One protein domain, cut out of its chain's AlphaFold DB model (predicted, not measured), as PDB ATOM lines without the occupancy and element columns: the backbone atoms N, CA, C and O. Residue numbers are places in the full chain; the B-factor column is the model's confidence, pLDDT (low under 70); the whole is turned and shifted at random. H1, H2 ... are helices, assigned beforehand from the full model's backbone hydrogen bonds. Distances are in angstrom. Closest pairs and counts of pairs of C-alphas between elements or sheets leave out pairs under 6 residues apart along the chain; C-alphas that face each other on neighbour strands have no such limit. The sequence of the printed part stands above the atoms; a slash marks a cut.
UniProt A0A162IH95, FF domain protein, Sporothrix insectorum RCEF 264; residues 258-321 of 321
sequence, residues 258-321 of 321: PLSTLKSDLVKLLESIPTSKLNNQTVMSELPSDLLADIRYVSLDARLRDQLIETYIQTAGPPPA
ATOM      1  N   PRO A 258       2.035 -24.221  52.233       91.50
ATOM      2  CA  PRO A 258       1.891 -25.667  52.213       91.50
ATOM      3  C   PRO A 258       0.860 -26.103  51.164       91.50
ATOM      4  O   PRO A 258      -0.146 -25.431  50.921       91.50
ATOM      5  N   LEU A 259       1.082 -27.289  50.588       88.50
ATOM      6  CA  LEU A 259       0.222 -27.862  49.548       88.50
ATOM      7  C   LEU A 259      -1.249 -27.986  49.982       88.50
ATOM      8  O   LEU A 259      -2.136 -27.827  49.152       88.50
ATOM      9  N   SER A 260      -1.530 -28.236  51.265       90.06
ATOM     10  CA  SER A 260      -2.902 -28.313  51.794       90.06
ATOM     11  C   SER A 260      -3.662 -26.990  51.644       90.06
ATOM     12  O   SER A 260      -4.814 -26.982  51.204       90.06
ATOM     13  N   THR A 261      -3.008 -25.864  51.934       90.44
ATOM     14  CA  THR A 261      -3.597 -24.532  51.768       90.44
ATOM     15  C   THR A 261      -3.805 -24.223  50.290       90.44
ATOM     16  O   THR A 261      -4.886 -23.789  49.910       90.44
ATOM     17  N   LEU A 262      -2.831 -24.547  49.432       90.06
ATOM     18  CA  LEU A 262      -2.958 -24.332  47.986       90.06
ATOM     19  C   LEU A 262      -4.137 -25.101  47.380       90.06
ATOM     20  O   LEU A 262      -4.905 -24.524  46.612       90.06
ATOM     21  N   LYS A 263      -4.317 -26.373  47.762       90.56
ATOM     22  CA  LYS A 263      -5.449 -27.194  47.308       90.56
ATOM     23  C   LYS A 263      -6.790 -26.625  47.769       90.56
ATOM     24  O   LYS A 263      -7.698 -26.499  46.958       90.56
ATOM     25  N   SER A 264      -6.912 -26.259  49.046       91.62
ATOM     26  CA  SER A 264      -8.172 -25.706  49.563       91.62
ATOM     27  C   SER A 264      -8.518 -24.348  48.944       91.62
ATOM     28  O   SER A 264      -9.684 -24.088  48.665       91.62
ATOM     29  N   ASP A 265      -7.525 -23.506  48.653       90.25
ATOM     30  CA  ASP A 265      -7.733 -22.247  47.934       90.25
ATOM     31  C   ASP A 265      -8.197 -22.453  46.485       90.25
ATOM     32  O   ASP A 265      -8.999 -21.655  45.995       90.25
ATOM     33  N   LEU A 266      -7.700 -23.494  45.803       89.94
ATOM     34  CA  LEU A 266      -8.170 -23.851  44.462       89.94
ATOM     35  C   LEU A 266      -9.621 -24.335  44.511       89.94
ATOM     36  O   LEU A 266     -10.423 -23.871  43.714       89.94
ATOM     37  N   VAL A 267      -9.981 -25.193  45.467       89.75
ATOM     38  CA  VAL A 267     -11.374 -25.648  45.631       89.75
ATOM     39  C   VAL A 267     -12.309 -24.460  45.866       89.75
ATOM     40  O   VAL A 267     -13.300 -24.319  45.159       89.75
ATOM     41  N   LYS A 268     -11.938 -23.526  46.751       90.94
ATOM     42  CA  LYS A 268     -12.701 -22.281  46.965       90.94
ATOM     43  C   LYS A 268     -12.825 -21.427  45.700       90.94
ATOM     44  O   LYS A 268     -13.818 -20.728  45.534       90.94
ATOM     45  N   LEU A 269     -11.804 -21.425  44.836       89.38
ATOM     46  CA  LEU A 269     -11.875 -20.734  43.549       89.38
ATOM     47  C   LEU A 269     -12.885 -21.421  42.625       89.38
ATOM     48  O   LEU A 269     -13.730 -20.734  42.061       89.38
ATOM     49  N   LEU A 270     -12.842 -22.751  42.517       88.38
ATOM     50  CA  LEU A 270     -13.781 -23.524  41.698       88.38
ATOM     51  C   LEU A 270     -15.233 -23.339  42.165       88.38
ATOM     52  O   LEU A 270     -16.106 -23.116  41.333       88.38
ATOM     53  N   GLU A 271     -15.471 -23.324  43.479       87.81
ATOM     54  CA  GLU A 271     -16.788 -23.050  44.081       87.81
ATOM     55  C   GLU A 271     -17.280 -21.614  43.843       87.81
ATOM     56  O   GLU A 271     -18.482 -21.367  43.787       87.81
ATOM     57  N   SER A 272     -16.364 -20.648  43.707       87.44
ATOM     58  CA  SER A 272     -16.723 -19.248  43.445       87.44
ATOM     59  C   SER A 272     -17.100 -18.972  41.987       87.44
ATOM     60  O   SER A 272     -17.712 -17.941  41.696       87.44
ATOM     61  N   ILE A 273     -16.735 -19.870  41.065       85.88
ATOM     62  CA  ILE A 273     -17.072 -19.741  39.648       85.88
ATOM     63  C   ILE A 273     -18.533 -20.179  39.455       85.88
ATOM     64  O   ILE A 273     -18.906 -21.265  39.899       85.88
ATOM     65  N   PRO A 274     -19.376 -19.376  38.777       83.44
ATOM     66  CA  PRO A 274     -20.764 -19.747  38.528       83.44
ATOM     67  C   PRO A 274     -20.889 -21.081  37.787       83.44
ATOM     68  O   PRO A 274     -20.160 -21.335  36.824       83.44
ATOM     69  N   THR A 275     -21.894 -21.878  38.153       77.56
ATOM     70  CA  THR A 275     -22.201 -23.166  37.503       77.56
ATOM     71  C   THR A 275     -22.562 -23.031  36.019       77.56
ATOM     72  O   THR A 275     -22.474 -23.992  35.263       77.56
ATOM     73  N   SER A 276     -22.908 -21.825  35.556       74.31
ATOM     74  CA  SER A 276     -23.065 -21.520  34.128       74.31
ATOM     75  C   SER A 276     -21.755 -21.622  33.338       74.31
ATOM     76  O   SER A 276     -21.794 -21.878  32.141       74.31
ATOM     77  N   LYS A 277     -20.605 -21.389  33.986       75.31
ATOM     78  CA  LYS A 277     -19.272 -21.403  33.357       75.31
ATOM     79  C   LYS A 277     -18.487 -22.683  33.645       75.31
ATOM     80  O   LYS A 277     -17.627 -23.038  32.850       75.31
ATOM     81  N   LEU A 278     -18.745 -23.337  34.778       80.25
ATOM     82  CA  LEU A 278     -18.079 -24.571  35.192       80.25
ATOM     83  C   LEU A 278     -19.131 -25.579  35.665       80.25
ATOM     84  O   LEU A 278     -19.777 -25.370  36.689       80.25
ATOM     85  N   ASN A 279     -19.324 -26.650  34.900       82.88
ATOM     86  CA  ASN A 279     -20.359 -27.664  35.121       82.88
ATOM     87  C   ASN A 279     -19.848 -29.054  34.719       82.88
ATOM     88  O   ASN A 279     -18.737 -29.200  34.217       82.88
ATOM     89  N   ASN A 280     -20.674 -30.079  34.904       81.81
ATOM     90  CA  ASN A 280     -20.330 -31.460  34.559       81.81
ATOM     91  C   ASN A 280     -20.103 -31.735  33.059       81.81
ATOM     92  O   ASN A 280     -19.625 -32.813  32.715       81.81
ATOM     93  N   GLN A 281     -20.449 -30.799  32.172       77.25
ATOM     94  CA  GLN A 281     -20.215 -30.894  30.729       77.25
ATOM     95  C   GLN A 281     -18.966 -30.131  30.276       77.25
ATOM     96  O   GLN A 281     -18.562 -30.274  29.124       77.25
ATOM     97  N   THR A 282     -18.341 -29.330  31.146       79.69
ATOM     98  CA  THR A 282     -17.120 -28.610  30.765       79.69
ATOM     99  C   THR A 282     -15.965 -29.568  30.519       79.69
ATOM    100  O   THR A 282     -15.702 -30.472  31.312       79.69
ATOM    101  N   VAL A 283     -15.262 -29.348  29.411       80.31
ATOM    102  CA  VAL A 283     -14.084 -30.128  29.031       80.31
ATOM    103  C   VAL A 283     -12.835 -29.456  29.594       80.31
ATOM    104  O   VAL A 283     -12.726 -28.231  29.602       80.31
ATOM    105  N   MET A 284     -11.846 -30.251  30.009       78.00
ATOM    106  CA  MET A 284     -10.558 -29.752  30.522       78.00
ATOM    107  C   MET A 284      -9.806 -28.829  29.545       78.00
ATOM    108  O   MET A 284      -8.969 -28.038  29.972       78.00
ATOM    109  N   SER A 285     -10.081 -28.922  28.240       76.00
ATOM    110  CA  SER A 285      -9.510 -28.049  27.208       76.00
ATOM    111  C   SER A 285     -10.189 -26.681  27.111       76.00
ATOM    112  O   SER A 285      -9.588 -25.747  26.591       76.00
ATOM    113  N   GLU A 286     -11.417 -26.548  27.613       78.44
ATOM    114  CA  GLU A 286     -12.261 -25.351  27.499       78.44
ATOM    115  C   GLU A 286     -12.507 -24.725  28.876       78.44
ATOM    116  O   GLU A 286     -13.625 -24.366  29.251       78.44
ATOM    117  N   LEU A 287     -11.440 -24.611  29.669       82.00
ATOM    118  CA  LEU A 287     -11.535 -23.983  30.979       82.00
ATOM    119  C   LEU A 287     -11.757 -22.466  30.844       82.00
ATOM    120  O   LEU A 287     -11.126 -21.824  29.998       82.00
ATOM    121  N   PRO A 288     -12.597 -21.861  31.707       82.25
ATOM    122  CA  PRO A 288     -12.833 -20.424  31.688       82.25
ATOM    123  C   PRO A 288     -11.536 -19.617  31.819       82.25
ATOM    124  O   PRO A 288     -10.697 -19.905  32.677       82.25
ATOM    125  N   SER A 289     -11.406 -18.548  31.030       80.06
ATOM    126  CA  SER A 289     -10.254 -17.637  31.096       80.06
ATOM    127  C   SER A 289     -10.063 -17.037  32.490       80.06
ATOM    128  O   SER A 289      -8.928 -16.886  32.925       80.06
ATOM    129  N   ASP A 290     -11.154 -16.793  33.227       81.44
ATOM    130  CA  ASP A 290     -11.132 -16.323  34.619       81.44
ATOM    131  C   ASP A 290     -10.350 -17.272  35.549       81.44
ATOM    132  O   ASP A 290      -9.626 -16.815  36.432       81.44
ATOM    133  N   LEU A 291     -10.465 -18.590  35.339       86.38
ATOM    134  CA  LEU A 291      -9.738 -19.608  36.106       86.38
ATOM    135  C   LEU A 291      -8.266 -19.660  35.683       86.38
ATOM    136  O   LEU A 291      -7.375 -19.703  36.531       86.38
ATOM    137  N   LEU A 292      -8.010 -19.627  34.374       85.56
ATOM    138  CA  LEU A 292      -6.656 -19.643  33.811       85.56
ATOM    139  C   LEU A 292      -5.857 -18.382  34.184       85.56
ATOM    140  O   LEU A 292      -4.634 -18.438  34.323       85.56
ATOM    141  N   ALA A 293      -6.547 -17.254  34.359       85.44
ATOM    142  CA  ALA A 293      -5.997 -15.960  34.745       85.44
ATOM    143  C   ALA A 293      -5.887 -15.776  36.271       85.44
ATOM    144  O   ALA A 293      -5.633 -14.660  36.728       85.44
ATOM    145  N   ASP A 294      -6.077 -16.823  37.081       89.75
ATOM    146  CA  ASP A 294      -5.964 -16.734  38.539       89.75
ATOM    147  C   ASP A 294      -4.629 -17.305  39.055       89.75
ATOM    148  O   ASP A 294      -4.185 -18.400  38.704       89.75
ATOM    149  N   ILE A 295      -3.990 -16.582  39.979       88.94
ATOM    150  CA  ILE A 295      -2.726 -16.983  40.620       88.94
ATOM    151  C   ILE A 295      -2.879 -18.314  41.380       88.94
ATOM    152  O   ILE A 295      -1.925 -19.094  41.481       88.94
ATOM    153  N   ARG A 296      -4.068 -18.597  41.929       87.94
ATOM    154  CA  ARG A 296      -4.375 -19.839  42.653       87.94
ATOM    155  C   ARG A 296      -4.284 -21.055  41.744       87.94
ATOM    156  O   ARG A 296      -3.713 -22.059  42.164       87.94
ATOM    157  N   TYR A 297      -4.748 -20.930  40.504       88.94
ATOM    158  CA  TYR A 297      -4.654 -21.978  39.491       88.94
ATOM    159  C   TYR A 297      -3.196 -22.283  39.115       88.94
ATOM    160  O   TYR A 297      -2.790 -23.441  39.032       88.94
ATOM    161  N   VAL A 298      -2.383 -21.241  38.956       88.62
ATOM    162  CA  VAL A 298      -1.016 -21.327  38.407       88.62
ATOM    163  C   VAL A 298      -0.002 -21.823  39.445       88.62
ATOM    164  O   VAL A 298       1.019 -22.417  39.110       88.62
ATOM    165  N   SER A 299      -0.280 -21.591  40.728       86.88
ATOM    166  CA  SER A 299       0.590 -21.979  41.850       86.88
ATOM    167  C   SER A 299       0.705 -23.483  42.116       86.88
ATOM    168  O   SER A 299       1.570 -23.896  42.888       86.88
ATOM    169  N   LEU A 300      -0.189 -24.288  41.542       87.50
ATOM    170  CA  LEU A 300      -0.225 -25.735  41.727       87.50
ATOM    171  C   LEU A 300       0.470 -26.442  40.563       87.50
ATOM    172  O   LEU A 300       0.480 -25.960  39.429       87.50
ATOM    173  N   ASP A 301       1.034 -27.612  40.852       86.12
ATOM    174  CA  ASP A 301       1.531 -28.507  39.810       86.12
ATOM    175  C   ASP A 301       0.377 -28.965  38.911       86.12
ATOM    176  O   ASP A 301      -0.710 -29.277  39.408       86.12
ATOM    177  N   ALA A 302       0.631 -29.032  37.601       86.75
ATOM    178  CA  ALA A 302      -0.382 -29.374  36.607       86.75
ATOM    179  C   ALA A 302      -1.079 -30.706  36.926       86.75
ATOM    180  O   ALA A 302      -2.300 -30.770  36.885       86.75
ATOM    181  N   ARG A 303      -0.346 -31.741  37.369       87.12
ATOM    182  CA  ARG A 303      -0.943 -33.061  37.642       87.12
ATOM    183  C   ARG A 303      -1.955 -33.015  38.781       87.12
ATOM    184  O   ARG A 303      -3.027 -33.597  38.683       87.12
ATOM    185  N   LEU A 304      -1.610 -32.333  39.874       87.19
ATOM    186  CA  LEU A 304      -2.489 -32.221  41.043       87.19
ATOM    187  C   LEU A 304      -3.681 -31.308  40.768       87.19
ATOM    188  O   LEU A 304      -4.780 -31.563  41.253       87.19
ATOM    189  N   ARG A 305      -3.449 -30.233  40.019       89.38
ATOM    190  CA  ARG A 305      -4.478 -29.284  39.610       89.38
ATOM    191  C   ARG A 305      -5.516 -29.964  38.724       89.38
ATOM    192  O   ARG A 305      -6.702 -29.870  39.019       89.38
ATOM    193  N   ASP A 306      -5.065 -30.676  37.699       88.94
ATOM    194  CA  ASP A 306      -5.946 -31.296  36.713       88.94
ATOM    195  C   ASP A 306      -6.806 -32.392  37.364       88.94
ATOM    196  O   ASP A 306      -8.013 -32.414  37.151       88.94
ATOM    197  N   GLN A 307      -6.238 -33.194  38.276       89.56
ATOM    198  CA  GLN A 307      -6.994 -34.166  39.083       89.56
ATOM    199  C   GLN A 307      -8.090 -33.517  39.944       89.56
ATOM    200  O   GLN A 307      -9.191 -34.054  40.063       89.56
ATOM    201  N   LEU A 308      -7.799 -32.373  40.575       87.81
ATOM    202  CA  LEU A 308      -8.775 -31.666  41.411       87.81
ATOM    203  C   LEU A 308      -9.911 -31.070  40.580       87.81
ATOM    204  O   LEU A 308     -11.064 -31.140  40.998       87.81
ATOM    205  N   ILE A 309      -9.588 -30.502  39.420       88.25
ATOM    206  CA  ILE A 309     -10.580 -29.920  38.514       88.25
ATOM    207  C   ILE A 309     -11.452 -31.018  37.914       88.25
ATOM    208  O   ILE A 309     -12.668 -30.882  37.918       88.25
ATOM    209  N   GLU A 310     -10.859 -32.128  37.475       89.06
ATOM    210  CA  GLU A 310     -11.603 -33.274  36.953       89.06
ATOM    211  C   GLU A 310     -12.565 -33.840  38.005       89.06
ATOM    212  O   GLU A 310     -13.748 -34.028  37.727       89.06
ATOM    213  N   THR A 311     -12.089 -34.021  39.242       88.31
ATOM    214  CA  THR A 311     -12.944 -34.452  40.359       88.31
ATOM    215  C   THR A 311     -14.082 -33.453  40.589       88.31
ATOM    216  O   THR A 311     -15.229 -33.858  40.757       88.31
ATOM    217  N   TYR A 312     -13.790 -32.148  40.555       86.44
ATOM    218  CA  TYR A 312     -14.801 -31.108  40.731       86.44
ATOM    219  C   TYR A 312     -15.858 -31.141  39.622       86.44
ATOM    220  O   TYR A 312     -17.045 -31.145  39.931       86.44
ATOM    221  N   ILE A 313     -15.445 -31.239  38.353       87.50
ATOM    222  CA  ILE A 313     -16.334 -31.340  37.185       87.50
ATOM    223  C   ILE A 313     -17.244 -32.568  37.308       87.50
ATOM    224  O   ILE A 313     -18.449 -32.453  37.108       87.50
ATOM    225  N   GLN A 314     -16.705 -33.722  37.712       85.06
ATOM    226  CA  GLN A 314     -17.500 -34.939  37.924       85.06
ATOM    227  C   GLN A 314     -18.543 -34.784  39.040       85.06
ATOM    228  O   GLN A 314     -19.626 -35.360  38.956       85.06
ATOM    229  N   THR A 315     -18.230 -34.014  40.086       83.81
ATOM    230  CA  THR A 315     -19.159 -33.732  41.194       83.81
ATOM    231  C   THR A 315     -20.083 -32.537  40.948       83.81
ATOM    232  O   THR A 315     -21.028 -32.337  41.712       83.81
ATOM    233  N   ALA A 316     -19.815 -31.725  39.923       78.50
ATOM    234  CA  ALA A 316     -20.568 -30.512  39.647       78.50
ATOM    235  C   ALA A 316     -21.991 -30.841  39.170       78.50
ATOM    236  O   ALA A 316     -22.247 -31.858  38.525       78.50
ATOM    237  N   GLY A 317     -22.940 -29.959  39.491       73.50
ATOM    238  CA  GLY A 317     -24.319 -30.092  39.026       73.50
ATOM    239  C   GLY A 317     -24.455 -29.898  37.507       73.50
ATOM    240  O   GLY A 317     -23.554 -29.337  36.871       73.50
ATOM    241  N   PRO A 318     -25.584 -30.332  36.915       69.31
ATOM    242  CA  PRO A 318     -25.903 -30.014  35.528       69.31
ATOM    243  C   PRO A 318     -26.000 -28.491  35.325       69.31
ATOM    244  O   PRO A 318     -26.296 -27.768  36.285       69.31
ATOM    245  N   PRO A 319     -25.757 -27.988  34.100       71.81
ATOM    246  CA  PRO A 319     -25.900 -26.567  33.802       71.81
ATOM    247  C   PRO A 319     -27.305 -26.066  34.184       71.81
ATOM    248  O   PRO A 319     -28.275 -26.819  34.048       71.81
ATOM    249  N   PRO A 320     -27.436 -24.821  34.683       68.25
ATOM    250  CA  PRO A 320     -28.746 -24.237  34.945       68.25
ATOM    251  C   PRO A 320     -29.561 -24.200  33.642       68.25
ATOM    252  O   PRO A 320     -29.024 -23.827  32.600       68.25
ATOM    253  N   ALA A 321     -30.816 -24.652  33.732       57.31
ATOM    254  CA  ALA A 321     -31.740 -24.823  32.610       57.31
ATOM    255  C   ALA A 321     -32.141 -23.510  31.926       57.31
ATOM    256  O   ALA A 321     -32.206 -22.472  32.629       57.31
TER     257      ALA A 321
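This is residues 258 to 321 of the 321 residues of the protein "FF domain protein" of Sporothrix insectorum RCEF 264 (UniProt A0A162IH95). Two longer helices, H1 and H4, run the same way at a slant, and the chain between them makes a loop-rich second side: a long link, residues 273 to 288, then short H2 and H3, with H3 packed on H1. The printed part has 64 residues with four named helices, H1 to H4 in chain order, and no named strand: all helix. It is compact, radius of gyration of the C-alphas 11.2 A, yet elongated, spanning 39 by 21 by 20 A.

H1, residues 259 to 272, spans 20.0 A from C-alpha 259 at (0.222, -27.862, 49.548). H4, residues 302 to 315, spans 19.8 A to C-alpha 315 at (-19.159, -33.732, 41.194). H3 is residues 295 to 298, 5.2 A; H2 is residues 289 to 292, 4.9 A.

H1 touches H3, closest C-alphas Leu 266 and Arg 296, 5.8 A. With residues 267 to 270 alone, H1 only just touches residues 308 to 312 of H4, with 3 pairs of C-alphas within 8 A, the closest Leu 270 and Tyr 312, 7.7 A; the tilt is steep, 41 degrees. H2 and H4 are apart. In H1 and H4 every O i to N i+4 pair is within hydrogen-bond range; H2 and H3 are too short for one.

Pro 258 and Ala 321, the chain's last residue, have the C-alphas farthest apart, 38.9 A. The printed part has no cut. The link H1 to H2 is long. Residues 318 and 320 to 321 have pLDDT under 70.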